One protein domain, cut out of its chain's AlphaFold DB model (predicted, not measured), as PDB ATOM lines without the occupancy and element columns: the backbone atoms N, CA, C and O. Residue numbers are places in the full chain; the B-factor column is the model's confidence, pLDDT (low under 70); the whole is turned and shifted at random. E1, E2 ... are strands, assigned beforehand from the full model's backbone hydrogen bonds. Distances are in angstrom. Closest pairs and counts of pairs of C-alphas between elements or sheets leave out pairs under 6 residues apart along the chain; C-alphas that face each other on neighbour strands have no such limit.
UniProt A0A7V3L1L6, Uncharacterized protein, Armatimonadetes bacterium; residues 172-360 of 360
ATOM      1  N   VAL A 172      -5.706 -32.083 -47.182       95.94
ATOM      2  CA  VAL A 172      -6.943 -32.822 -47.390       95.94
ATOM      3  C   VAL A 172      -6.997 -33.329 -48.822       95.94
ATOM      4  O   VAL A 172      -6.802 -32.571 -49.770       95.94
ATOM      5  N   CYS A 173      -7.298 -34.613 -48.971       95.75
ATOM      6  CA  CYS A 173      -7.488 -35.259 -50.260       95.75
ATOM      7  C   CYS A 173      -8.878 -35.891 -50.316       95.75
ATOM      8  O   CYS A 173      -9.289 -36.560 -49.368       95.75
ATOM      9  N   GLU A 174      -9.584 -35.695 -51.429       95.06
ATOM     10  CA  GLU A 174     -10.809 -36.419 -51.755       95.06
ATOM     11  C   GLU A 174     -10.511 -37.407 -52.889       95.06
ATOM     12  O   GLU A 174     -10.174 -37.024 -54.009       95.06
ATOM     13  N   SER A 175     -10.625 -38.698 -52.593       94.00
ATOM     14  CA  SER A 175     -10.468 -39.766 -53.579       94.00
ATOM     15  C   SER A 175     -11.702 -39.868 -54.486       94.00
ATOM     16  O   SER A 175     -12.806 -39.550 -54.045       94.00
ATOM     17  N   PRO A 176     -11.590 -40.416 -55.714       92.00
ATOM     18  CA  PRO A 176     -12.727 -40.561 -56.634       92.00
ATOM     19  C   PRO A 176     -13.919 -41.358 -56.081       92.00
ATOM     20  O   PRO A 176     -15.045 -41.197 -56.542       92.00
ATOM     21  N   ASN A 177     -13.685 -42.222 -55.091       91.50
ATOM     22  CA  ASN A 177     -14.737 -42.964 -54.397       91.50
ATOM     23  C   ASN A 177     -15.410 -42.160 -53.261       91.50
ATOM     24  O   ASN A 177     -16.203 -42.732 -52.518       91.50
ATOM     25  N   GLY A 178     -15.076 -40.877 -53.091       93.12
ATOM     26  CA  GLY A 178     -15.589 -39.993 -52.041       93.12
ATOM     27  C   GLY A 178     -14.932 -40.174 -50.668       93.12
ATOM     28  O   GLY A 178     -15.448 -39.659 -49.677       93.12
ATOM     29  N   ALA A 179     -13.841 -40.943 -50.564       96.81
ATOM     30  CA  ALA A 179     -13.073 -41.014 -49.324       96.81
ATOM     31  C   ALA A 179     -12.289 -39.715 -49.111       96.81
ATOM     32  O   ALA A 179     -11.639 -39.222 -50.031       96.81
ATOM     33  N   VAL A 180     -12.328 -39.193 -47.892       97.81
ATOM     34  CA  VAL A 180     -11.605 -38.000 -47.462       97.81
ATOM     35  C   VAL A 180     -10.473 -38.418 -46.547       97.81
ATOM     36  O   VAL A 180     -10.720 -39.100 -45.554       97.81
ATOM     37  N   THR A 181      -9.260 -37.972 -46.849       98.19
ATOM     38  CA  THR A 181      -8.067 -38.172 -46.020       98.19
ATOM     39  C   THR A 181      -7.543 -36.828 -45.543       98.19
ATOM     40  O   THR A 181      -7.483 -35.880 -46.321       98.19
ATOM     41  N   VAL A 182      -7.157 -36.755 -44.271       98.00
ATOM     42  CA  VAL A 182      -6.694 -35.544 -43.592       98.00
ATOM     43  C   VAL A 182      -5.398 -35.836 -42.848       98.00
ATOM     44  O   VAL A 182      -5.292 -36.835 -42.136       98.00
ATOM     45  N   THR A 183      -4.425 -34.939 -42.977       96.38
ATOM     46  CA  THR A 183      -3.188 -34.930 -42.187       96.38
ATOM     47  C   THR A 183      -2.687 -33.494 -42.012       96.38
ATOM     48  O   THR A 183      -3.238 -32.560 -42.599       96.38
ATOM     49  N   HIS A 184      -1.656 -33.298 -41.195       93.62
ATOM     50  CA  HIS A 184      -0.997 -32.001 -41.076       93.62
ATOM     51  C   HIS A 184      -0.223 -31.657 -42.340       93.62
ATOM     52  O   HIS A 184       0.399 -32.514 -42.969       93.62
ATOM     53  N   HIS A 185      -0.223 -30.379 -42.697       89.25
ATOM     54  CA  HIS A 185       0.556 -29.910 -43.824       89.25
ATOM     55  C   HIS A 185       2.003 -29.629 -43.424       89.25
ATOM     56  O   HIS A 185       2.282 -28.927 -42.459       89.25
ATOM     57  N   TYR A 186       2.931 -30.108 -44.248       82.81
ATOM     58  CA  TYR A 186       4.366 -29.881 -44.092       82.81
ATOM     59  C   TYR A 186       4.867 -28.566 -44.729       82.81
ATOM     60  O   TYR A 186       6.067 -28.371 -44.820       82.81
ATOM     61  N   TYR A 187       4.007 -27.635 -45.172       77.62
ATOM     62  CA  TYR A 187       4.473 -26.471 -45.958       77.62
ATOM     63  C   TYR A 187       5.309 -25.461 -45.164       77.62
ATOM     64  O   TYR A 187       5.949 -24.598 -45.755       77.62
ATOM     65  N   ASN A 188       5.255 -25.516 -43.830       74.56
ATOM     66  CA  ASN A 188       6.115 -24.707 -42.964       74.56
ATOM     67  C   ASN A 188       7.424 -25.427 -42.604       74.56
ATOM     68  O   ASN A 188       8.269 -24.837 -41.937       74.56
ATOM     69  N   VAL A 189       7.590 -26.682 -43.026       77.31
ATOM     70  CA  VAL A 189       8.836 -27.426 -42.853       77.31
ATOM     71  C   VAL A 189       9.786 -26.957 -43.938       77.31
ATOM     72  O   VAL A 189       9.656 -27.340 -45.100       77.31
ATOM     73  N   GLN A 190      10.735 -26.105 -43.558       70.12
ATOM     74  CA  GLN A 190      11.779 -25.693 -44.479       70.12
ATOM     75  C   GLN A 190      12.688 -26.888 -44.758       70.12
ATOM     76  O   GLN A 190      13.307 -27.457 -43.858       70.12
ATOM     77  N   GLU A 191      12.760 -27.265 -46.027       63.12
ATOM     78  CA  GLU A 191      13.645 -28.316 -46.492       63.12
ATOM     79  C   GLU A 191      15.105 -27.837 -46.374       63.12
ATOM     80  O   GLU A 191      15.599 -27.078 -47.203       63.12
ATOM     81  N   ASN A 192      15.787 -28.235 -45.295       64.62
ATOM     82  CA  ASN A 192      17.183 -27.885 -45.016       64.62
ATOM     83  C   ASN A 192      18.049 -29.152 -45.015       64.62
ATOM     84  O   ASN A 192      18.448 -29.663 -43.966       64.62
ATOM     85  N   TRP A 193      18.289 -29.706 -46.204       59.56
ATOM     86  CA  TRP A 193      19.201 -30.836 -46.355       59.56
ATOM     87  C   TRP A 193      20.639 -30.370 -46.156       59.56
ATOM     88  O   TRP A 193      21.162 -29.588 -46.945       59.56
ATOM     89  N   SER A 194      21.324 -30.931 -45.162       61.59
ATOM     90  CA  SER A 194      22.765 -30.728 -44.956       61.59
ATOM     91  C   SER A 194      23.642 -31.438 -46.002       61.59
ATOM     92  O   SER A 194      24.866 -31.359 -45.933       61.59
ATOM     93  N   GLY A 195      23.043 -32.152 -46.966       56.12
ATOM     94  CA  GLY A 195      23.750 -32.898 -48.013       56.12
ATOM     95  C   GLY A 195      24.309 -34.260 -47.576       56.12
ATOM     96  O   GLY A 195      24.933 -34.944 -48.383       56.12
ATOM     97  N   GLY A 196      24.082 -34.684 -46.328       58.75
ATOM     98  CA  GLY A 196      24.461 -36.011 -45.833       58.75
ATOM     99  C   GLY A 196      23.341 -37.040 -46.003       58.75
ATOM    100  O   GLY A 196      22.229 -36.831 -45.528       58.75
ATOM    101  N   PHE A 197      23.632 -38.183 -46.632       56.88
ATOM    102  CA  PHE A 197      22.706 -39.331 -46.699       56.88
ATOM    103  C   PHE A 197      22.548 -40.055 -45.353       56.88
ATOM    104  O   PHE A 197      21.589 -40.797 -45.154       56.88
ATOM    105  N   PHE A 198      23.486 -39.835 -44.429       61.50
ATOM    106  CA  PHE A 198      23.537 -40.480 -43.125       61.50
ATOM    107  C   PHE A 198      23.612 -39.419 -42.037       61.50
ATOM    108  O   PHE A 198      24.424 -38.497 -42.120       61.50
ATOM    109  N   ARG A 199      22.779 -39.574 -41.007       66.88
ATOM    110  CA  ARG A 199      22.968 -38.859 -39.745       66.88
ATOM    111  C   ARG A 199      23.967 -39.648 -38.897       66.88
ATOM    112  O   ARG A 199      23.827 -40.873 -38.827       66.88
ATOM    113  N   PRO A 200      24.957 -38.994 -38.271       73.62
ATOM    114  CA  PRO A 200      25.747 -39.597 -37.211       73.62
ATOM    115  C   PRO A 200      24.852 -40.253 -36.157       73.62
ATOM    116  O   PRO A 200      23.796 -39.733 -35.789       73.62
ATOM    117  N   GLU A 201      25.284 -41.407 -35.661       77.06
ATOM    118  CA  GLU A 201      24.603 -42.107 -34.579       77.06
ATOM    119  C   GLU A 201      24.487 -41.189 -33.347       77.06
ATOM    120  O   GLU A 201      25.467 -40.592 -32.904       77.06
ATOM    121  N   GLY A 202      23.270 -41.037 -32.814       76.44
ATOM    122  CA  GLY A 202      22.988 -40.180 -31.656       76.44
ATOM    123  C   GLY A 202      22.619 -38.724 -31.971       76.44
ATOM    124  O   GLY A 202      22.186 -38.016 -31.058       76.44
ATOM    125  N   GLU A 203      22.709 -38.272 -33.228       73.69
ATOM    126  CA  GLU A 203      22.184 -36.959 -33.616       73.69
ATOM    127  C   GLU A 203      20.647 -36.974 -33.579       73.69
ATOM    128  O   GLU A 203      19.983 -37.734 -34.292       73.69
ATOM    129  N   LYS A 204      20.065 -36.137 -32.714       68.12
ATOM    130  CA  LYS A 204      18.612 -36.007 -32.588       68.12
ATOM    131  C   LYS A 204      18.082 -35.060 -33.652       68.12
ATOM    132  O   LYS A 204      18.652 -34.002 -33.895       68.12
ATOM    133  N   PHE A 205      16.961 -35.436 -34.255       67.44
ATOM    134  CA  PHE A 205      16.215 -34.531 -35.112       67.44
ATOM    135  C   PHE A 205      15.590 -33.422 -34.256       67.44
ATOM    136  O   PHE A 205      15.091 -33.698 -33.163       67.44
ATOM    137  N   ASP A 206      15.591 -32.186 -34.750       68.56
ATOM    138  CA  ASP A 206      14.830 -31.114 -34.118       68.56
ATOM    139  C   ASP A 206      13.334 -31.308 -34.400       68.56
ATOM    140  O   ASP A 206      12.783 -30.793 -35.373       68.56
ATOM    141  N   GLU A 207      12.670 -32.097 -33.554       65.00
ATOM    142  CA  GLU A 207      11.240 -32.408 -33.671       65.00
ATOM    143  C   GLU A 207      10.351 -31.159 -33.695       65.00
ATOM    144  O   GLU A 207       9.236 -31.239 -34.206       65.00
ATOM    145  N   SER A 208      10.838 -30.004 -33.215       65.25
ATOM    146  CA  SER A 208      10.077 -28.748 -33.229       65.25
ATOM    147  C   SER A 208       9.769 -28.240 -34.640       65.25
ATOM    148  O   SER A 208       8.843 -27.449 -34.822       65.25
ATOM    149  N   VAL A 209      10.502 -28.728 -35.647       74.44
ATOM    150  CA  VAL A 209      10.304 -28.363 -37.052       74.44
ATOM    151  C   VAL A 209       9.187 -29.188 -37.701       74.44
ATOM    152  O   VAL A 209       8.587 -28.730 -38.670       74.44
ATOM    153  N   LEU A 210       8.870 -30.389 -37.198       80.38
ATOM    154  CA  LEU A 210       7.852 -31.253 -37.806       80.38
ATOM    155  C   LEU A 210       6.447 -30.930 -37.288       80.38
ATOM    156  O   LEU A 210       6.274 -30.561 -36.126       80.38
ATOM    157  N   PRO A 211       5.406 -31.141 -38.113       85.94
ATOM    158  CA  PRO A 211       4.044 -31.097 -37.618       85.94
ATOM    159  C   PRO A 211       3.830 -32.121 -36.493       85.94
ATOM    160  O   PRO A 211       4.421 -33.208 -36.521       85.94
ATOM    161  N   PRO A 212       2.967 -31.817 -35.509       89.19
ATOM    162  CA  PRO A 212       2.747 -32.705 -34.379       89.19
ATOM    163  C   PRO A 212       2.170 -34.044 -34.842       89.19
ATOM    164  O   PRO A 212       1.313 -34.102 -35.722       89.19
ATOM    165  N   SER A 213       2.576 -35.135 -34.187       91.38
ATOM    166  CA  SER A 213       1.978 -36.448 -34.463       91.38
ATOM    167  C   SER A 213       0.494 -36.485 -34.096       91.38
ATOM    168  O   SER A 213      -0.267 -37.157 -34.777       91.38
ATOM    169  N   LYS A 214       0.050 -35.748 -33.069       95.62
ATOM    170  CA  LYS A 214      -1.372 -35.661 -32.710       95.62
ATOM    171  C   LYS A 214      -2.143 -34.859 -33.764       95.62
ATOM    172  O   LYS A 214      -1.851 -33.687 -34.002       95.62
ATOM    173  N   LEU A 215      -3.169 -35.469 -34.349       97.00
ATOM    174  CA  LEU A 215      -4.160 -34.819 -35.203       97.00
ATOM    175  C   LEU A 215      -5.423 -34.577 -34.371       97.00
ATOM    176  O   LEU A 215      -6.150 -35.515 -34.047       97.00
ATOM    177  N   SER A 216      -5.661 -33.315 -34.013       97.25
ATOM    178  CA  SER A 216      -6.846 -32.885 -33.268       97.25
ATOM    179  C   SER A 216      -7.683 -31.945 -34.125       97.25
ATOM    180  O   SER A 216      -7.204 -30.898 -34.563       97.25
ATOM    181  N   LEU A 217      -8.924 -32.342 -34.379       97.94
ATOM    182  CA  LEU A 217      -9.925 -31.579 -35.108       97.94
ATOM    183  C   LEU A 217     -11.106 -31.341 -34.169       97.94
ATOM    184  O   LEU A 217     -11.662 -32.293 -33.623       97.94
ATOM    185  N   VAL A 218     -11.503 -30.080 -34.006       97.69
ATOM    186  CA  VAL A 218     -12.654 -29.684 -33.184       97.69
ATOM    187  C   VAL A 218     -13.625 -28.921 -34.070       97.69
ATOM    188  O   VAL A 218     -13.348 -27.792 -34.468       97.69
ATOM    189  N   GLU A 219     -14.735 -29.567 -34.422       97.31
ATOM    190  CA  GLU A 219     -15.769 -29.058 -35.330       97.31
ATOM    191  C   GLU A 219     -15.188 -28.435 -36.614       97.31
ATOM    192  O   GLU A 219     -15.716 -27.455 -37.157       97.31
ATOM    193  N   ALA A 220     -14.085 -29.014 -37.103       96.38
ATOM    194  CA  ALA A 220     -13.305 -28.505 -38.216       96.38
ATOM    195  C   ALA A 220     -14.126 -28.564 -39.507       96.38
ATOM    196  O   ALA A 220     -14.727 -29.591 -39.834       96.38
ATOM    197  N   LYS A 221     -14.143 -27.458 -40.259       94.69
ATOM    198  CA  LYS A 221     -14.823 -27.385 -41.555       94.69
ATOM    199  C   LYS A 221     -13.907 -27.927 -42.651       94.69
ATOM    200  O   LYS A 221     -12.949 -27.265 -43.038       94.69
ATOM    201  N   LEU A 222     -14.240 -29.100 -43.177       93.50
ATOM    202  CA  LEU A 222     -13.551 -29.756 -44.286       93.50
ATOM    203  C   LEU A 222     -14.495 -29.783 -45.492       93.50
ATOM    204  O   LEU A 222     -15.226 -30.749 -45.695       93.50
ATOM    205  N   GLY A 223     -14.542 -28.673 -46.239       91.38
ATOM    206  CA  GLY A 223     -15.484 -28.480 -47.349       91.38
ATOM    207  C   GLY A 223     -16.940 -28.693 -46.914       91.38
ATOM    208  O   GLY A 223     -17.444 -27.882 -46.126       91.38
ATOM    209  N   PRO A 224     -17.625 -29.753 -47.393       92.56
ATOM    210  CA  PRO A 224     -19.007 -30.049 -47.016       92.56
ATOM    211  C   PRO A 224     -19.148 -30.727 -45.642       92.56
ATOM    212  O   PRO A 224     -20.274 -30.939 -45.191       92.56
ATOM    213  N   TYR A 225     -18.044 -31.089 -44.980       95.31
ATOM    214  CA  TYR A 225     -18.062 -31.811 -43.709       95.31
ATOM    215  C   TYR A 225     -17.714 -30.912 -42.524       95.31
ATOM    216  O   TYR A 225     -16.856 -30.032 -42.607       95.31
ATOM    217  N   ARG A 226     -18.343 -31.198 -41.387       97.12
ATOM    218  CA  ARG A 226     -17.915 -30.739 -40.067       97.12
ATOM    219  C   ARG A 226     -17.412 -31.941 -39.281       97.12
ATOM    220  O   ARG A 226     -18.178 -32.880 -39.080       97.12
ATOM    221  N   VAL A 227     -16.138 -31.937 -38.899       98.19
ATOM    222  CA  VAL A 227     -15.467 -33.113 -38.333       98.19
ATOM    223  C   VAL A 227     -14.834 -32.795 -36.984       98.19
ATOM    224  O   VAL A 227     -14.057 -31.848 -36.872       98.19
ATOM    225  N   SER A 228     -15.123 -33.636 -35.993       98.62
ATOM    226  CA  SER A 228     -14.385 -33.698 -34.732       98.62
ATOM    227  C   SER A 228     -13.679 -35.049 -34.630       98.62
ATOM    228  O   SER A 228     -14.301 -36.096 -34.818       98.62
ATOM    229  N   TYR A 229     -12.372 -35.025 -34.387       98.62
ATOM    230  CA  TYR A 229     -11.514 -36.207 -34.381       98.62
ATOM    231  C   TYR A 229     -10.307 -35.982 -33.477       98.62
ATOM    232  O   TYR A 229      -9.671 -34.931 -33.538       98.62
ATOM    233  N   GLU A 230      -9.954 -37.002 -32.702       98.31
ATOM    234  CA  GLU A 230      -8.684 -37.069 -31.996       98.31
ATOM    235  C   GLU A 230      -7.990 -38.392 -32.334       98.31
ATOM    236  O   GLU A 230      -8.581 -39.468 -32.210       98.31
ATOM    237  N   GLY A 231      -6.739 -38.293 -32.770       97.25
ATOM    238  CA  GLY A 231      -5.863 -39.430 -33.019       97.25
ATOM    239  C   GLY A 231      -4.497 -38.971 -33.502       97.25
ATOM    240  O   GLY A 231      -4.060 -37.862 -33.189       97.25
ATOM    241  N   GLU A 232      -3.819 -39.800 -34.287       95.69
ATOM    242  CA  GLU A 232      -2.448 -39.536 -34.724       95.69
ATOM    243  C   GLU A 232      -2.261 -39.589 -36.239       95.69
ATOM    244  O   GLU A 232      -2.804 -40.457 -36.920       95.69
ATOM    245  N   ARG A 233      -1.400 -38.689 -36.729       93.12
ATOM    246  CA  ARG A 233      -0.821 -38.545 -38.070       93.12
ATOM    247  C   ARG A 233      -1.832 -38.348 -39.188       93.12
ATOM    248  O   ARG A 233      -1.806 -37.314 -39.849       93.12
ATOM    249  N   LEU A 234      -2.696 -39.325 -39.417       95.00
ATOM    250  CA  LEU A 234      -3.647 -39.338 -40.514       95.00
ATOM    251  C   LEU A 234      -5.008 -39.845 -40.053       95.00
ATOM    252  O   LEU A 234      -5.129 -40.680 -39.157       95.00
ATOM    253  N   MET A 235      -6.037 -39.367 -40.734       98.00
ATOM    254  CA  MET A 235      -7.390 -39.872 -40.600       98.00
ATOM    255  C   MET A 235      -8.024 -39.935 -41.981       98.00
ATOM    256  O   MET A 235      -7.865 -39.015 -42.780       98.00
ATOM    257  N   SER A 236      -8.709 -41.034 -42.277       98.56
ATOM    258  CA  SER A 236      -9.492 -41.192 -43.497       98.56
ATOM    259  C   SER A 236     -10.898 -41.666 -43.174       98.56
ATOM    260  O   SER A 236     -11.089 -42.521 -42.313       98.56
ATOM    261  N   PHE A 237     -11.891 -41.157 -43.893       98.62
ATOM    262  CA  PHE A 237     -13.267 -41.622 -43.788       98.62
ATOM    263  C   PHE A 237     -13.966 -41.580 -45.140       98.62
ATOM    264  O   PHE A 237     -13.604 -40.813 -46.025       98.62
ATOM    265  N   ARG A 238     -15.014 -42.385 -45.303       98.06
ATOM    266  CA  ARG A 238     -15.912 -42.312 -46.457       98.06
ATOM    267  C   ARG A 238     -17.346 -42.431 -45.985       98.06
ATOM    268  O   ARG A 238     -17.684 -43.384 -45.279       98.06
ATOM    269  N   LEU A 239     -18.200 -41.508 -46.419       96.81
ATOM    270  CA  LEU A 239     -19.640 -41.636 -46.226       96.81
ATOM    271  C   LEU A 239     -20.288 -42.313 -47.439       96.81
ATOM    272  O   LEU A 239     -19.921 -42.042 -48.578       96.81
ATOM    273  N   ALA A 240     -21.291 -43.154 -47.199       94.25
ATOM    274  CA  ALA A 240     -22.204 -43.659 -48.219       94.25
ATOM    275  C   ALA A 240     -23.640 -43.532 -47.698       94.25
ATOM    276  O   ALA A 240     -23.931 -43.930 -46.570       94.25
ATOM    277  N   GLY A 241     -24.535 -42.917 -48.479       91.75
ATOM    278  CA  GLY A 241     -25.917 -42.669 -48.044       91.75
ATOM    279  C   GLY A 241     -26.021 -41.873 -46.733       91.75
ATOM    280  O   GLY A 241     -26.901 -42.136 -45.920       91.75
ATOM    281  N   GLY A 242     -25.073 -40.960 -46.480       92.12
ATOM    282  CA  GLY A 242     -25.009 -40.164 -45.246       92.12
ATOM    283  C   GLY A 242     -24.529 -40.918 -43.997       92.12
ATOM    284  O   GLY A 242     -24.535 -40.347 -42.908       92.12
ATOM    285  N   LYS A 243     -24.104 -42.182 -44.121       94.31
ATOM    286  CA  LYS A 243     -23.561 -42.994 -43.021       94.31
ATOM    287  C   LYS A 243     -22.086 -43.303 -43.242       94.31
ATOM    288  O   LYS A 243     -21.638 -43.381 -44.384       94.31
ATOM    289  N   LEU A 244     -21.339 -43.495 -42.158       97.69
ATOM    290  CA  LEU A 244     -19.935 -43.888 -42.229       97.69
ATOM    291  C   LEU A 244     -19.806 -45.306 -42.799       97.69
ATOM    292  O   LEU A 244     -20.305 -46.263 -42.216       97.69
ATOM    293  N   ALA A 245     -19.154 -45.423 -43.955       96.88
ATOM    294  CA  ALA A 245     -18.997 -46.679 -44.684       96.88
ATOM    295  C   ALA A 245     -17.571 -47.230 -44.613       96.88
ATOM    296  O   ALA A 245     -17.383 -48.438 -44.685       96.88
ATOM    297  N   ALA A 246     -16.571 -46.358 -44.494       98.31
ATOM    298  CA  ALA A 246     -15.182 -46.746 -44.286       98.31
ATOM    299  C   ALA A 246     -14.486 -45.729 -43.383       98.31
ATOM    300  O   ALA A 246     -14.838 -44.546 -43.401       98.31
ATOM    301  N   PHE A 247     -13.501 -46.190 -42.627       98.69
ATOM    302  CA  PHE A 247     -12.705 -45.372 -41.722       98.69
ATOM    303  C   PHE A 247     -11.296 -45.946 -41.608       98.69
ATOM    304  O   PHE A 247     -11.134 -47.161 -41.662       98.69
ATOM    305  N   ALA A 248     -10.301 -45.084 -41.422       98.31
ATOM    306  CA  ALA A 248      -8.960 -45.455 -40.994       98.31
ATOM    307  C   ALA A 248      -8.381 -44.343 -40.110       98.31
ATOM    308  O   ALA A 248      -8.344 -43.181 -40.515       98.31
ATOM    309  N   GLY A 249      -7.908 -44.696 -38.920       97.75
ATOM    310  CA  GLY A 249      -7.286 -43.766 -37.983       97.75
ATOM    311  C   GLY A 249      -6.386 -44.488 -36.987       97.75
ATOM    312  O   GLY A 249      -6.578 -45.671 -36.699       97.75
ATOM    313  N   HIS A 250      -5.391 -43.770 -36.473       96.00
ATOM    314  CA  HIS A 250      -4.453 -44.266 -35.469       96.00
ATOM    315  C   HIS A 250      -4.692 -43.593 -34.117       96.00
ATOM    316  O   HIS A 250      -5.025 -42.409 -34.074       96.00
ATOM    317  N   ALA A 251      -4.486 -44.346 -33.030       95.81
ATOM    318  CA  ALA A 251      -4.617 -43.879 -31.650       95.81
ATOM    319  C   ALA A 251      -5.924 -43.102 -31.390       95.81
ATOM    320  O   ALA A 251      -5.920 -42.029 -30.794       95.81
ATOM    321  N   THR A 252      -7.055 -43.652 -31.837       96.94
ATOM    322  CA  THR A 252      -8.367 -42.998 -31.761       96.94
ATOM    323  C   THR A 252      -9.422 -43.900 -31.130       96.94
ATOM    324  O   THR A 252      -9.283 -45.125 -31.118       96.94
ATOM    325  N   THR A 253     -10.483 -43.301 -30.596       97.31
ATOM    326  CA  THR A 253     -11.684 -44.005 -30.122       97.31
ATOM    327  C   THR A 253     -12.857 -43.881 -31.088       97.31
ATOM    328  O   THR A 253     -13.832 -44.624 -30.960       97.31
ATOM    329  N   GLY A 254     -12.799 -42.953 -32.045       98.06
ATOM    330  CA  GLY A 254     -13.971 -42.570 -32.814       98.06
ATOM    331  C   GLY A 254     -13.800 -41.302 -33.637       98.06
ATOM    332  O   GLY A 254     -12.742 -40.676 -33.677       98.06
ATOM    333  N   ILE A 255     -14.884 -40.920 -34.298       98.69
ATOM    334  CA  ILE A 255     -14.983 -39.700 -35.096       98.69
ATOM    335  C   ILE A 255     -16.416 -39.175 -35.046       98.69
ATOM    336  O   ILE A 255     -17.370 -39.951 -35.058       98.69
ATOM    337  N   THR A 256     -16.576 -37.856 -35.057       98.69
ATOM    338  CA  THR A 256     -17.875 -37.209 -35.253       98.69
ATOM    339  C   THR A 256     -17.878 -36.511 -36.600       98.69
ATOM    340  O   THR A 256     -16.989 -35.712 -36.890       98.69
ATOM    341  N   ILE A 257     -18.879 -36.806 -37.428       98.31
ATOM    342  CA  ILE A 257     -19.036 -36.210 -38.758       98.31
ATOM    343  C   ILE A 257     -20.446 -35.649 -38.866       98.31
ATOM    344  O   ILE A 257     -21.425 -36.373 -38.684       98.31
ATOM    345  N   ASN A 258     -20.554 -34.360 -39.185       97.00
ATOM    346  CA  ASN A 258     -21.818 -33.641 -39.350       97.00
ATOM    347  C   ASN A 258     -22.757 -33.812 -38.140       97.00
ATOM    348  O   ASN A 258     -23.954 -34.041 -38.298       97.00
ATOM    349  N   GLY A 259     -22.192 -33.747 -36.929       97.06
ATOM    350  CA  GLY A 259     -22.922 -33.895 -35.665       97.06
ATOM    351  C   GLY A 259     -23.278 -35.333 -35.277       97.06
ATOM    352  O   GLY A 259     -23.839 -35.541 -34.205       97.06
ATOM    353  N   ARG A 260     -22.952 -36.336 -36.104       97.25
ATOM    354  CA  ARG A 260     -23.145 -37.750 -35.764       97.25
ATOM    355  C   ARG A 260     -21.853 -38.363 -35.243       97.25
ATOM    356  O   ARG A 260     -20.870 -38.440 -35.979       97.25
ATOM    357  N   GLU A 261     -21.891 -38.813 -33.997       97.62
ATOM    358  CA  GLU A 261     -20.792 -39.513 -33.337       97.62
ATOM    359  C   GLU A 261     -20.729 -40.983 -33.773       97.62
ATOM    360  O   GLU A 261     -21.752 -41.665 -33.876       97.62
ATOM    361  N   TYR A 262     -19.511 -41.464 -34.010       97.88
ATOM    362  CA  TYR A 262     -19.182 -42.865 -34.228       97.88
ATOM    363  C   TYR A 262     -18.071 -43.256 -33.257       97.88
ATOM    364  O   TYR A 262     -16.921 -42.852 -33.426       97.88
ATOM    365  N   ARG A 263     -18.411 -44.055 -32.244       97.12
ATOM    366  CA  ARG A 263     -17.453 -44.575 -31.266       97.12
ATOM    367  C   ARG A 263     -17.106 -46.017 -31.606       97.12
ATOM    368  O   ARG A 263     -17.967 -46.884 -31.526       97.12
ATOM    369  N   PHE A 264     -15.850 -46.275 -31.954       97.25
ATOM    370  CA  PHE A 264     -15.371 -47.594 -32.366       97.25
ATOM    371  C   PHE A 264     -14.897 -48.426 -31.176       97.25
ATOM    372  O   PHE A 264     -15.249 -49.598 -31.052       97.25
ATOM    373  N   THR A 265     -14.129 -47.816 -30.274       95.19
ATOM    374  CA  THR A 265     -13.468 -48.499 -29.155       95.19
ATOM    375  C   THR A 265     -13.611 -47.703 -27.857       95.19
ATOM    376  O   THR A 265     -13.996 -46.530 -27.846       95.19
ATOM    377  N   ASP A 266     -13.322 -48.354 -26.728       92.44
ATOM    378  CA  ASP A 266     -13.371 -47.713 -25.407       92.44
ATOM    379  C   ASP A 266     -12.055 -47.014 -25.032       92.44
ATOM    380  O   ASP A 266     -12.064 -46.095 -24.217       92.44
ATOM    381  N   SER A 267     -10.952 -47.403 -25.674       92.31
ATOM    382  CA  SER A 267      -9.617 -46.819 -25.525       92.31
ATOM    383  C   SER A 267      -8.970 -46.567 -26.895       92.31
ATOM    384  O   SER A 267      -9.270 -47.311 -27.837       92.31
ATOM    385  N   PRO A 268      -8.067 -45.574 -27.025       94.06
ATOM    386  CA  PRO A 268      -7.374 -45.271 -28.276       94.06
ATOM    387  C   PRO A 268      -6.712 -46.496 -28.918       94.06
ATOM    388  O   PRO A 268      -5.927 -47.195 -28.275       94.06
ATOM    389  N   CYS A 269      -7.041 -46.763 -30.181       93.88
ATOM    390  CA  CYS A 269      -6.532 -47.888 -30.968       93.88
ATOM    391  C   CYS A 269      -6.252 -47.450 -32.414       93.88
ATOM    392  O   CYS A 269      -6.756 -46.426 -32.880       93.88
ATOM    393  N   LEU A 270      -5.481 -48.252 -33.145       95.31
ATOM    394  CA  LEU A 270      -5.594 -48.307 -34.598       95.31
ATOM    395  C   LEU A 270      -6.971 -48.887 -34.933       95.31
ATOM    396  O   LEU A 270      -7.329 -49.948 -34.420       95.31
ATOM    397  N   VAL A 271      -7.726 -48.215 -35.795       97.50
ATOM    398  CA  VAL A 271      -9.006 -48.707 -36.310       97.50
ATOM    399  C   VAL A 271      -9.053 -48.444 -37.805       97.50
ATOM    400  O   VAL A 271      -8.925 -47.304 -38.243       97.50
ATOM    401  N   SER A 272      -9.274 -49.496 -38.583       97.69
ATOM    402  CA  SER A 272      -9.532 -49.420 -40.011       97.69
ATOM    403  C   SER A 272     -10.631 -50.399 -40.391       97.69
ATOM    404  O   SER A 272     -10.633 -51.543 -39.937       97.69
ATOM    405  N   PHE A 273     -11.569 -49.960 -41.220       97.88
ATOM    406  CA  PHE A 273     -12.520 -50.842 -41.876       97.88
ATOM    407  C   PHE A 273     -12.975 -50.262 -43.211       97.88
ATOM    408  O   PHE A 273     -13.164 -49.051 -43.355       97.88
ATOM    409  N   ALA A 274     -13.216 -51.134 -44.185       97.25
ATOM    410  CA  ALA A 274     -13.833 -50.768 -45.453       97.25
ATOM    411  C   ALA A 274     -14.567 -51.970 -46.064       97.25
ATOM    412  O   ALA A 274     -14.100 -53.100 -45.922       97.25
ATOM    413  N   PRO A 275     -15.695 -51.762 -46.768       95.94
ATOM    414  CA  PRO A 275     -16.315 -52.824 -47.543       95.94
ATOM    415  C   PRO A 275     -15.430 -53.174 -48.738       95.94
ATOM    416  O   PRO A 275     -14.865 -52.285 -49.386       95.94
ATOM    417  N   ILE A 276     -15.358 -54.463 -49.048       94.69
ATOM    418  CA  ILE A 276     -14.698 -54.974 -50.244       94.69
ATOM    419  C   ILE A 276     -15.686 -54.845 -51.416       94.69
ATOM    420  O   ILE A 276     -16.834 -55.287 -51.288       94.69
ATOM    421  N   PRO A 277     -15.298 -54.208 -52.536       93.06
ATOM    422  CA  PRO A 277     -16.151 -54.091 -53.715       93.06
ATOM    423  C   PRO A 277     -16.595 -55.457 -54.240       93.06
ATOM    424  O   PRO A 277     -15.839 -56.425 -54.181       93.06
ATOM    425  N   ARG A 278     -17.809 -55.536 -54.793       92.88
ATOM    426  CA  ARG A 278     -18.406 -56.798 -55.259       92.88
ATOM    427  C   ARG A 278     -17.537 -57.499 -56.304       92.88
ATOM    428  O   ARG A 278     -17.447 -58.717 -56.312       92.88
ATOM    429  N   GLU A 279     -16.896 -56.721 -57.164       93.81
ATOM    430  CA  GLU A 279     -15.973 -57.164 -58.205       93.81
ATOM    431  C   GLU A 279     -14.661 -57.765 -57.669       93.81
ATOM    432  O   GLU A 279     -13.932 -58.392 -58.431       93.81
ATOM    433  N   GLN A 280     -14.361 -57.587 -56.379       92.50
ATOM    434  CA  GLN A 280     -13.196 -58.166 -55.698       92.50
ATOM    435  C   GLN A 280     -13.565 -59.351 -54.793       92.50
ATOM    436  O   GLN A 280     -12.683 -59.946 -54.177       92.50
ATOM    437  N   LEU A 281     -14.853 -59.690 -54.678       92.62
ATOM    438  CA  LEU A 281     -15.296 -60.816 -53.861       92.62
ATOM    439  C   LEU A 281     -15.007 -62.143 -54.565       92.62
ATOM    440  O   LEU A 281     -15.173 -62.269 -55.778       92.62
ATOM    441  N   ALA A 282     -14.619 -63.144 -53.778       89.94
ATOM    442  CA  ALA A 282     -14.525 -64.517 -54.251       89.94
ATOM    443  C   ALA A 282     -15.918 -65.093 -54.567       89.94
ATOM    444  O   ALA A 282     -16.939 -64.653 -54.026       89.94
ATOM    445  N   ASP A 283     -15.954 -66.124 -55.409       91.38
ATOM    446  CA  ASP A 283     -17.178 -66.881 -55.654       91.38
ATOM    447  C   ASP A 283     -17.745 -67.443 -54.344       91.38
ATOM    448  O   ASP A 283     -17.019 -67.921 -53.477       91.38
ATOM    449  N   GLY A 284     -19.069 -67.373 -54.201       91.25
ATOM    450  CA  GLY A 284     -19.766 -67.801 -52.985       91.25
ATOM    451  C   GLY A 284     -19.835 -66.749 -51.876       91.25
ATOM    452  O   GLY A 284     -20.648 -66.921 -50.982       91.25
ATOM    453  N   VAL A 285     -19.104 -65.634 -51.967       94.12
ATOM    454  CA  VAL A 285     -19.195 -64.535 -50.990       94.12
ATOM    455  C   VAL A 285     -20.242 -63.510 -51.438       94.12
ATOM    456  O   VAL A 285     -20.223 -63.028 -52.573       94.12
ATOM    457  N   GLU A 286     -21.185 -63.176 -50.557       95.00
ATOM    458  CA  GLU A 286     -22.214 -62.157 -50.796       95.00
ATOM    459  C   GLU A 286     -21.683 -60.751 -50.483       95.00
ATOM    460  O   GLU A 286     -21.845 -59.821 -51.278       95.00
ATOM    461  N   ARG A 287     -21.048 -60.596 -49.315       95.81
ATOM    462  CA  ARG A 287     -20.529 -59.326 -48.788       95.81
ATOM    463  C   ARG A 287     -19.274 -59.569 -47.965       95.81
ATOM    464  O   ARG A 287     -19.208 -60.549 -47.229       95.81
ATOM    465  N   ALA A 288     -18.318 -58.647 -48.038       96.00
ATOM    466  CA  ALA A 288     -17.132 -58.684 -47.194       96.00
ATOM    467  C   ALA A 288     -16.626 -57.287 -46.820       96.00
ATOM    468  O   ALA A 288     -16.893 -56.295 -47.501       96.00
ATOM    469  N   TRP A 289     -15.856 -57.242 -45.741       96.50
ATOM    470  CA  TRP A 289     -15.167 -56.080 -45.209       96.50
ATOM    471  C   TRP A 289     -13.746 -56.476 -44.837       96.50
ATOM    472  O   TRP A 289     -13.521 -57.544 -44.269       96.50
ATOM    473  N   ILE A 290     -12.797 -55.590 -45.113       96.19
ATOM    474  CA  ILE A 290     -11.471 -55.654 -44.505       96.19
ATOM    475  C   ILE A 290     -11.499 -54.823 -43.230       96.19
ATOM    476  O   ILE A 290     -12.028 -53.710 -43.227       96.19
ATOM    477  N   ILE A 291     -10.966 -55.376 -42.148       96.69
ATOM    478  CA  ILE A 291     -10.920 -54.762 -40.825       96.69
ATOM    479  C   ILE A 291      -9.496 -54.881 -40.299       96.69
ATOM    480  O   ILE A 291      -8.864 -55.918 -40.436       96.69
ATOM    481  N   GLN A 292      -8.995 -53.836 -39.660       95.38
ATOM    482  CA  GLN A 292      -7.768 -53.892 -38.885       95.38
ATOM    483  C   GLN A 292      -7.994 -53.122 -37.594       95.38
ATOM    484  O   GLN A 292      -8.443 -51.975 -37.615       95.38
ATOM    485  N   CYS A 293      -7.694 -53.742 -36.459       94.69
ATOM    486  CA  CYS A 293      -7.767 -53.056 -35.182       94.69
ATOM    487  C   CYS A 293      -6.648 -53.525 -34.264       94.69
ATOM    488  O   CYS A 293      -6.384 -54.721 -34.181       94.69
ATOM    489  N   ALA A 294      -5.972 -52.591 -33.603       92.19
ATOM    490  CA  ALA A 294      -4.863 -52.903 -32.712       92.19
ATOM    491  C   ALA A 294      -4.753 -51.870 -31.596       92.19
ATOM    492  O   ALA A 294      -4.893 -50.668 -31.837       92.19
ATOM    493  N   ARG A 295      -4.459 -52.325 -30.376       86.00
ATOM    494  CA  ARG A 295      -4.041 -51.423 -29.297       86.00
ATOM    495  C   ARG A 295      -2.649 -50.870 -29.605       86.00
ATOM    496  O   ARG A 295      -1.851 -51.527 -30.264       86.00
ATOM    497  N   ALA A 296      -2.340 -49.691 -29.072       66.50
ATOM    498  CA  ALA A 296      -1.015 -49.082 -29.204       66.50
ATOM    499  C   ALA A 296       0.101 -49.815 -28.411       66.50
ATOM    500  O   ALA A 296       1.261 -49.435 -28.521       66.50
ATOM    501  N   GLY A 297      -0.223 -50.849 -27.622       64.12
ATOM    502  CA  GLY A 297       0.737 -51.629 -26.828       64.12
ATOM    503  C   GLY A 297       0.287 -53.076 -26.593       64.12
ATOM    504  O   GLY A 297      -0.787 -53.475 -27.047       64.12
ATOM    505  N   GLU A 298       1.098 -53.856 -25.869       57.34
ATOM    506  CA  GLU A 298       0.804 -55.254 -25.519       57.34
ATOM    507  C   GLU A 298      -0.401 -55.330 -24.568       57.34
ATOM    508  O   GLU A 298      -0.304 -55.079 -23.369       57.34
ATOM    509  N   GLY A 299      -1.574 -55.641 -25.118       60.72
ATOM    510  CA  GLY A 299      -2.785 -55.884 -24.343       60.72
ATOM    511  C   GLY A 299      -3.164 -57.357 -24.379       60.72
ATOM    512  O   GLY A 299      -3.456 -57.893 -25.444       60.72
ATOM    513  N   SER A 300      -3.232 -57.998 -23.216       61.81
ATOM    514  CA  SER A 300      -3.729 -59.365 -23.059       61.81
ATOM    515  C   SER A 300      -5.246 -59.355 -22.836       61.81
ATOM    516  O   SER A 300      -5.741 -59.365 -21.714       61.81
ATOM    517  N   GLY A 301      -6.028 -59.290 -23.914       82.88
ATOM    518  CA  GLY A 301      -7.478 -59.468 -23.802       82.88
ATOM    519  C   GLY A 301      -8.255 -59.104 -25.053       82.88
ATOM    520  O   GLY A 301      -7.726 -58.444 -25.950       82.88
ATOM    521  N   GLU A 302      -9.527 -59.499 -25.080       87.56
ATOM    522  CA  GLU A 302     -10.447 -59.161 -26.166       87.56
ATOM    523  C   GLU A 302     -10.515 -57.643 -26.383       87.56
ATOM    524  O   GLU A 302     -10.511 -56.853 -25.432       87.56
ATOM    525  N   LEU A 303     -10.575 -57.230 -27.645       91.38
ATOM    526  CA  LEU A 303     -10.843 -55.857 -28.048       91.38
ATOM    527  C   LEU A 303     -12.270 -55.767 -28.582       91.38
ATOM    528  O   LEU A 303     -12.672 -56.538 -29.449       91.38
ATOM    529  N   ILE A 304     -13.032 -54.804 -28.071       93.94
ATOM    530  CA  ILE A 304     -14.396 -54.542 -28.528       93.94
ATOM    531  C   ILE A 304     -14.346 -53.486 -29.631       93.94
ATOM    532  O   ILE A 304     -14.013 -52.330 -29.360       93.94
ATOM    533  N   LEU A 305     -14.703 -53.882 -30.853       95.94
ATOM    534  CA  LEU A 305     -14.803 -52.997 -32.012       95.94
ATOM    535  C   LEU A 305     -16.270 -52.818 -32.407       95.94
ATOM    536  O   LEU A 305     -16.961 -53.782 -32.719       95.94
ATOM    537  N   ARG A 306     -16.735 -51.573 -32.428       96.81
ATOM    538  CA  ARG A 306     -18.084 -51.191 -32.857       96.81
ATOM    539  C   ARG A 306     -18.022 -50.683 -34.292       96.81
ATOM    540  O   ARG A 306     -17.337 -49.706 -34.582       96.81
ATOM    541  N   LEU A 307     -18.720 -51.359 -35.193       97.06
ATOM    542  CA  LEU A 307     -18.828 -51.006 -36.601       97.06
ATOM    543  C   LEU A 307     -20.151 -50.267 -36.845       97.06
ATOM    544  O   LEU A 307     -21.195 -50.735 -36.384       97.06
ATOM    545  N   PRO A 308     -20.153 -49.168 -37.620       95.94
ATOM    546  CA  PRO A 308     -21.334 -48.328 -37.848       95.94
ATOM    547  C   PRO A 308     -22.318 -48.917 -38.879       95.94
ATOM    548  O   PRO A 308     -23.027 -48.181 -39.573       95.94
ATOM    549  N   PHE A 309     -22.316 -50.242 -39.031       94.31
ATOM    550  CA  PHE A 309     -23.151 -50.995 -39.955       94.31
ATOM    551  C   PHE A 309     -23.487 -52.375 -39.385       94.31
ATOM    552  O   PHE A 309     -22.747 -52.934 -38.573       94.31
ATOM    553  N   GLU A 310     -24.599 -52.942 -39.849       92.94
ATOM    554  CA  GLU A 310     -25.025 -54.292 -39.488       92.94
ATOM    555  C   GLU A 310     -24.428 -55.325 -40.438       92.94
ATOM    556  O   GLU A 310     -24.590 -55.262 -41.659       92.94
ATOM    557  N   VAL A 311     -23.747 -56.295 -39.846       92.06
ATOM    558  CA  VAL A 311     -23.236 -57.474 -40.527       92.06
ATOM    559  C   VAL A 311     -24.356 -58.529 -40.548       92.06
ATOM    560  O   VAL A 311     -25.009 -58.740 -39.525       92.06
ATOM    561  N   PRO A 312     -24.651 -59.173 -41.688       91.62
ATOM    562  CA  PRO A 312     -25.701 -60.194 -41.771       91.62
ATOM    563  C   PRO A 312     -25.471 -61.398 -40.854       91.62
ATOM    564  O   PRO A 312     -24.397 -61.569 -40.280       91.62
ATOM    565  N   ASP A 313     -26.495 -62.240 -40.713       90.62
ATOM    566  CA  ASP A 313     -26.371 -63.527 -40.026       90.62
ATOM    567  C   ASP A 313     -25.397 -64.465 -40.739       90.62
ATOM    568  O   ASP A 313     -25.226 -64.393 -41.954       90.62
ATOM    569  N   GLY A 314     -24.761 -65.350 -39.970       93.12
ATOM    570  CA  GLY A 314     -23.814 -66.325 -40.513       93.12
ATOM    571  C   GLY A 314     -22.449 -65.741 -40.874       93.12
ATOM    572  O   GLY A 314     -21.694 -66.381 -41.603       93.12
ATOM    573  N   ALA A 315     -22.110 -64.548 -40.374       95.75
ATOM    574  CA  ALA A 315     -20.830 -63.938 -40.692       95.75
ATOM    575  C   ALA A 315     -19.648 -64.750 -40.158       95.75
ATOM    576  O   ALA A 315     -19.630 -65.243 -39.025       95.75
ATOM    577  N   ARG A 316     -18.632 -64.846 -41.005       95.94
ATOM    578  CA  ARG A 316     -17.361 -65.502 -40.737       95.94
ATOM    579  C   ARG A 316     -16.254 -64.479 -40.836       95.94
ATOM    580  O   ARG A 316     -16.386 -63.461 -41.512       95.94
ATOM    581  N   TRP A 317     -15.148 -64.761 -40.176       95.50
ATOM    582  CA  TRP A 317     -13.936 -63.979 -40.333       95.50
ATOM    583  C   TRP A 317     -12.740 -64.855 -40.678       95.50
ATOM    584  O   TRP A 317     -12.748 -66.062 -40.443       95.50
ATOM    585  N   ALA A 318     -11.709 -64.251 -41.245       94.50
ATOM    586  CA  ALA A 318     -10.429 -64.893 -41.477       94.50
ATOM    587  C   ALA A 318      -9.310 -63.887 -41.200       94.50
ATOM    588  O   ALA A 318      -9.315 -62.786 -41.753       94.50
ATOM    589  N   VAL A 319      -8.353 -64.266 -40.350       93.38
ATOM    590  CA  VAL A 319      -7.124 -63.487 -40.161       93.38
ATOM    591  C   VAL A 319      -6.260 -63.659 -41.399       93.38
ATOM    592  O   VAL A 319      -5.969 -64.781 -41.814       93.38
ATOM    593  N   ASP A 320      -5.847 -62.543 -41.978       89.19
ATOM    594  CA  ASP A 320      -5.100 -62.495 -43.221       89.19
ATOM    595  C   ASP A 320      -4.062 -61.373 -43.154       89.19
ATOM    596  O   ASP A 320      -4.268 -60.259 -43.630       89.19
ATOM    597  N   ALA A 321      -2.914 -61.675 -42.545       84.81
ATOM    598  CA  ALA A 321      -1.834 -60.709 -42.352       84.81
ATOM    599  C   ALA A 321      -1.305 -60.099 -43.665       84.81
ATOM    600  O   ALA A 321      -0.721 -59.020 -43.638       84.81
ATOM    601  N   MET A 322      -1.512 -60.776 -44.800       83.88
ATOM    602  CA  MET A 322      -1.070 -60.328 -46.122       83.88
ATOM    603  C   MET A 322      -2.201 -59.704 -46.951       83.88
ATOM    604  O   MET A 322      -1.939 -59.256 -48.066       83.88
ATOM    605  N   ALA A 323      -3.436 -59.700 -46.437       79.25
ATOM    606  CA  ALA A 323      -4.641 -59.273 -47.146       79.25
ATOM    607  C   ALA A 323      -4.768 -59.892 -48.560       79.25
ATOM    608  O   ALA A 323      -5.115 -59.204 -49.519       79.25
ATOM    609  N   ASN A 324      -4.444 -61.183 -48.706       83.69
ATOM    610  CA  ASN A 324      -4.415 -61.905 -49.986       83.69
ATOM    611  C   ASN A 324      -5.520 -62.970 -50.156       83.69
ATOM    612  O   ASN A 324      -5.480 -63.752 -51.108       83.69
ATOM    613  N   GLY A 325      -6.487 -63.021 -49.241       81.62
ATOM    614  CA  GLY A 325      -7.644 -63.913 -49.260       81.62
ATOM    615  C   GLY A 325      -7.372 -65.344 -48.794       81.62
ATOM    616  O   GLY A 325      -8.226 -66.205 -48.987       81.62
ATOM    617  N   ARG A 326      -6.202 -65.640 -48.208       85.19
ATOM    618  CA  ARG A 326      -5.803 -67.017 -47.834       85.19
ATOM    619  C   ARG A 326      -5.958 -67.346 -46.349       85.19
ATOM    620  O   ARG A 326      -5.477 -68.387 -45.901       85.19
ATOM    621  N   GLY A 327      -6.604 -66.475 -45.579       88.00
ATOM    622  CA  GLY A 327      -6.904 -66.736 -44.173       88.00
ATOM    623  C   GLY A 327      -7.832 -67.945 -43.994       88.00
ATOM    624  O   GLY A 327      -8.682 -68.224 -44.838       88.00
ATOM    625  N   THR A 328      -7.688 -68.669 -42.882       91.94
ATOM    626  CA  THR A 328      -8.582 -69.795 -42.555       91.94
ATOM    627  C   THR A 328      -9.861 -69.265 -41.909       91.94
ATOM    628  O   THR A 328      -9.760 -68.643 -40.848       91.94
ATOM    629  N   PRO A 329     -11.059 -69.493 -42.483       93.88
ATOM    630  CA  PRO A 329     -12.245 -68.840 -41.959       93.88
ATOM    631  C   PRO A 329     -12.916 -69.578 -40.801       93.88
ATOM    632  O   PRO A 329     -13.140 -70.788 -40.864       93.88
ATOM    633  N   SER A 330     -13.369 -68.829 -39.801       94.69
ATOM    634  CA  SER A 330     -14.117 -69.319 -38.636       94.69
ATOM    635  C   SER A 330     -15.358 -68.453 -38.367       94.69
ATOM    636  O   SER A 330     -15.458 -67.354 -38.920       94.69
ATOM    637  N   PRO A 331     -16.345 -68.930 -37.586       95.69
ATOM    638  CA  PRO A 331     -17.491 -68.110 -37.198       95.69
ATOM    639  C   PRO A 331     -17.041 -66.831 -36.481       95.69
ATOM    640  O   PRO A 331     -16.201 -66.893 -35.579       95.69
ATOM    641  N   ALA A 332     -17.592 -65.682 -36.873       94.19
ATOM    642  CA  ALA A 332     -17.276 -64.417 -36.223       94.19
ATOM    643  C   ALA A 332     -18.008 -64.300 -34.876       94.19
ATOM    644  O   ALA A 332     -19.178 -64.667 -34.756       94.19
ATOM    645  N   SER A 333     -17.341 -63.737 -33.865       92.56
ATOM    646  CA  SER A 333     -17.967 -63.401 -32.579       92.56
ATOM    647  C   SER A 333     -18.487 -61.966 -32.612       92.56
ATOM    648  O   SER A 333     -17.706 -61.009 -32.554       92.56
ATOM    649  N   TYR A 334     -19.807 -61.808 -32.737       94.62
ATOM    650  CA  TYR A 334     -20.435 -60.493 -32.829       94.62
ATOM    651  C   TYR A 334     -21.830 -60.426 -32.220       94.62
ATOM    652  O   TYR A 334     -22.554 -61.417 -32.131       94.62
ATOM    653  N   THR A 335     -22.226 -59.219 -31.828       94.81
ATOM    654  CA  THR A 335     -23.617 -58.881 -31.515       94.81
ATOM    655  C   THR A 335     -24.078 -57.719 -32.384       94.81
ATOM    656  O   THR A 335     -23.268 -56.948 -32.900       94.81
ATOM    657  N   ARG A 336     -25.393 -57.599 -32.571       93.31
ATOM    658  CA  ARG A 336     -26.008 -56.499 -33.322       93.31
ATOM    659  C   ARG A 336     -26.945 -55.730 -32.420       93.31
ATOM    660  O   ARG A 336     -27.726 -56.330 -31.683       93.31
ATOM    661  N   ALA A 337     -26.875 -54.410 -32.493       84.62
ATOM    662  CA  ALA A 337     -27.814 -53.540 -31.812       84.62
ATOM    663  C   ALA A 337     -27.915 -52.207 -32.552       84.62
ATOM    664  O   ALA A 337     -26.903 -51.586 -32.855       84.62
ATOM    665  N   ARG A 338     -29.148 -51.740 -32.785       84.00
ATOM    666  CA  ARG A 338     -29.447 -50.370 -33.245       84.00
ATOM    667  C   ARG A 338     -28.677 -49.930 -34.507       84.00
ATOM    668  O   ARG A 338     -28.292 -48.767 -34.603       84.00
ATOM    669  N   GLY A 339     -28.486 -50.809 -35.494       86.06
ATOM    670  CA  GLY A 339     -27.779 -50.453 -36.728       86.06
ATOM    671  C   GLY A 339     -26.255 -50.612 -36.671       86.06
ATOM    672  O   GLY A 339     -25.584 -50.203 -37.618       86.06
ATOM    673  N   GLU A 340     -25.717 -51.176 -35.589       92.94
ATOM    674  CA  GLU A 340     -24.286 -51.375 -35.359       92.94
ATOM    675  C   GLU A 340     -23.957 -52.853 -35.125       92.94
ATOM    676  O   GLU A 340     -24.780 -53.627 -34.621       92.94
ATOM    677  N   THR A 341     -22.720 -53.225 -35.452       96.38
ATOM    678  CA  THR A 341     -22.151 -54.540 -35.141       96.38
ATOM    679  C   THR A 341     -21.038 -54.380 -34.123       96.38
ATOM    680  O   THR A 341     -20.108 -53.609 -34.339       96.38
ATOM    681  N   VAL A 342     -21.098 -55.133 -33.031       96.56
ATOM    682  CA  VAL A 342     -20.045 -55.173 -32.017       96.56
ATOM    683  C   VAL A 342     -19.262 -56.465 -32.191       96.56
ATOM    684  O   VAL A 342     -19.781 -57.538 -31.899       96.56
ATOM    685  N   LEU A 343     -18.023 -56.360 -32.662       95.25
ATOM    686  CA  LEU A 343     -17.080 -57.470 -32.757       95.25
ATOM    687  C   LEU A 343     -16.277 -57.597 -31.463       95.25
ATOM    688  O   LEU A 343     -15.836 -56.595 -30.895       95.25
ATOM    689  N   ARG A 344     -16.035 -58.838 -31.036       93.88
ATOM    690  CA  ARG A 344     -15.099 -59.163 -29.951       93.88
ATOM    691  C   ARG A 344     -13.856 -59.796 -30.550       93.88
ATOM    692  O   ARG A 344     -13.890 -60.969 -30.879       93.88
ATOM    693  N   LEU A 345     -12.791 -59.021 -30.731       92.44
ATOM    694  CA  LEU A 345     -11.555 -59.467 -31.374       92.44
ATOM    695  C   LEU A 345     -10.604 -60.097 -30.344       92.44
ATOM    696  O   LEU A 345     -10.107 -59.376 -29.468       92.44
ATOM    697  N   PRO A 346     -10.302 -61.403 -30.445       90.44
ATOM    698  CA  PRO A 346      -9.270 -62.042 -29.634       90.44
ATOM    699  C   PRO A 346      -7.883 -61.411 -29.858       90.44
ATOM    700  O   PRO A 346      -7.665 -60.781 -30.899       90.44
ATOM    701  N   PRO A 347      -6.932 -61.560 -28.917       89.25
ATOM    702  CA  PRO A 347      -5.582 -61.001 -29.041       89.25
ATOM    703  C   PRO A 347      -4.868 -61.342 -30.357       89.25
ATOM    704  O   PRO A 347      -4.253 -60.469 -30.959       89.25
ATOM    705  N   GLU A 348      -4.999 -62.570 -30.857       86.69
ATOM    706  CA  GLU A 348      -4.369 -63.042 -32.097       86.69
ATOM    707  C   GLU A 348      -4.921 -62.388 -33.376       86.69
ATOM    708  O   GLU A 348      -4.295 -62.467 -34.432       86.69
ATOM    709  N   MET A 349      -6.084 -61.735 -33.289       90.12
ATOM    710  CA  MET A 349      -6.704 -61.001 -34.398       90.12
ATOM    711  C   MET A 349      -6.409 -59.497 -34.350       90.12
ATOM    712  O   MET A 349      -6.818 -58.765 -35.250       90.12
ATOM    713  N   GLN A 350      -5.731 -59.016 -33.303       91.56
ATOM    714  CA  GLN A 350      -5.386 -57.604 -33.144       91.56
ATOM    715  C   GLN A 350      -4.056 -57.307 -33.839       91.56
ATOM    716  O   GLN A 350      -3.044 -57.938 -33.546       91.56
ATOM    717  N   GLY A 351      -4.041 -56.355 -34.774       90.19
ATOM    718  CA  GLY A 351      -2.858 -56.045 -35.588       90.19
ATOM    719  C   GLY A 351      -2.976 -56.442 -37.060       90.19
ATOM    720  O   GLY A 351      -2.929 -55.541 -37.900       90.19
ATOM    721  N   PRO A 352      -3.109 -57.733 -37.418       91.69
ATOM    722  CA  PRO A 352      -3.237 -58.136 -38.813       91.69
ATOM    723  C   PRO A 352      -4.579 -57.687 -39.402       91.69
ATOM    724  O   PRO A 352      -5.518 -57.338 -38.683       91.69
ATOM    725  N   ALA A 353      -4.679 -57.708 -40.731       93.62
ATOM    726  CA  ALA A 353      -5.968 -57.543 -41.380       93.62
ATOM    727  C   ALA A 353      -6.854 -58.773 -41.119       93.62
ATOM    728  O   ALA A 353      -6.394 -59.916 -41.087       93.62
ATOM    729  N   VAL A 354      -8.143 -58.518 -40.934       95.38
ATOM    730  CA  VAL A 354      -9.201 -59.499 -40.727       95.38
ATOM    731  C   VAL A 354     -10.242 -59.277 -41.812       95.38
ATOM    732  O   VAL A 354     -10.804 -58.188 -41.939       95.38
ATOM    733  N   LEU A 355     -10.508 -60.310 -42.601       95.62
ATOM    734  CA  LEU A 355     -11.599 -60.318 -43.565       95.62
ATOM    735  C   LEU A 355     -12.858 -60.776 -42.840       95.62
ATOM    736  O   LEU A 355     -12.907 -61.918 -42.405       95.62
ATOM    737  N   LEU A 356     -13.858 -59.912 -42.705       96.25
ATOM    738  CA  LEU A 356     -15.190 -60.260 -42.211       96.25
ATOM    739  C   LEU A 356     -16.118 -60.420 -43.411       96.25
ATOM    740  O   LEU A 356     -16.193 -59.513 -44.231       96.25
ATOM    741  N   PHE A 357     -16.828 -61.534 -43.538       96.00
ATOM    742  CA  PHE A 357     -17.623 -61.812 -44.731       96.00
ATOM    743  C   PHE A 357     -18.830 -62.706 -44.458       96.00
ATOM    744  O   PHE A 357     -18.951 -63.322 -43.400       96.00
ATOM    745  N   VAL A 358     -19.737 -62.739 -45.430       95.88
ATOM    746  CA  VAL A 358     -20.961 -63.541 -45.426       95.88
ATOM    747  C   VAL A 358     -21.042 -64.294 -46.746       95.88
ATOM    748  O   VAL A 358     -20.858 -63.695 -47.810       95.88
ATOM    749  N   ASP A 359     -21.292 -65.595 -46.656       92.00
ATOM    750  CA  ASP A 359     -21.485 -66.479 -47.803       92.00
ATOM    751  C   ASP A 359     -22.911 -66.316 -48.382       92.00
ATOM    752  O   ASP A 359     -23.810 -65.834 -47.694       92.00
ATOM    753  N   LYS A 360     -23.098 -66.657 -49.660       87.75
ATOM    754  CA  LYS A 360     -24.376 -66.556 -50.391       87.75
ATOM    755  C   LYS A 360     -25.450 -67.535 -49.927       87.75
ATOM    756  O   LYS A 360     -25.093 -68.656 -49.496       87.75
TER     757      LYS A 360
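This is residues 172 to 360 of the 360 residues of an uncharacterized protein of Armatimonadetes bacterium (UniProt A0A7V3L1L6). A twisted sheet doubles back on itself at E4, and E3, the first part of E4, E6 and E7 form a layer over E2, the later part of E4 and E5. Beyond E5 the sheet runs on through E8, E9, E14 and E11, where the small sheet E10-E13-E12 covers part of one face as a loose sandwich; residues 191 to 207 stick out as a long loop. The printed part has 189 residues with no named helix and 14 strands, E1 to E14 in chain order, and its class is all strand. The large sheet is branched and the small one has the order E10-E13-E12, both with antiparallel neighbours. The whole is only just compact, close to loose, with a radius of gyration of the C-alphas of 18.9 A and spans of 59, 40 and 33 A.

In the large sheet, E1 is residues 172 to 174, beginning at C-alpha 172 (-6.943, -32.822, -47.390), and E2 is 179 to 184. E3 is 214 to 222, and E4, 225 to 240, has 16 residues but measures 13.3 A. E5 is 243 to 252, 18.9 A; E6 is 254 to 257; E7 is 260 to 263; E8 is 269 to 275, 19.9 A. E9 is 285 to 295, 29.5 A, from C-alpha 285 (-19.195, -64.535, -50.990). E11 is 316 to 319, and E14, 354 to 359, ends at C-alpha 359 (-21.485, -66.479, -47.803). In the small sheet E10 is 303 to 307, E12 334 to 337 and E13 340 to 345.

E4 bends by 144 degrees at residue 237, and its pairing is staggered. E2 and E3 lie on one side of it, with N 180 to O 237 at 2.8 A and N 217 to O 229 at 2.8 A. E5 and E6 lie on the other side, with N 236 to O 248 at 2.8 A and N 228 to O 256 at 2.9 A. E3, E4 and E5 form a meander, each strand the antiparallel neighbour of the one before. E1 and E2 are a hairpin, with N 173 to O 181 at 2.9 A, and so are E6 and E7, with N 262 to O 255 at 2.8 A. E8 has E5 on one side, N 249 to O 271 at 2.9 A, and E9 on the other, N 272 to O 292 at 2.8 A. E14 has E9 on one side, N 289 to O 356 at 2.7 A, and E11 on the other, N 318 to O 355 at 2.9 A. In the small sheet, N 305 to O 343 is 2.9 A and N 342 to O 335 is 2.8 A. The two sheets form a sandwich, two sheets face to face, with best planes 34 degrees apart; the closest C-alphas of E9 and E10 are those of Cys 293 and Leu 305, 7.7 A.

The two C-alphas farthest apart, those of Ser 194 and Lys 360, are 59.5 A apart. The printed part has no cut. The links E2 to E3, 29 residues, and E11 to E12, 14 residues, are long. The mean pLDDT of the printed part is 89.8; residues 191 to 199, 204 to 208 and 296 to 300 are under 70.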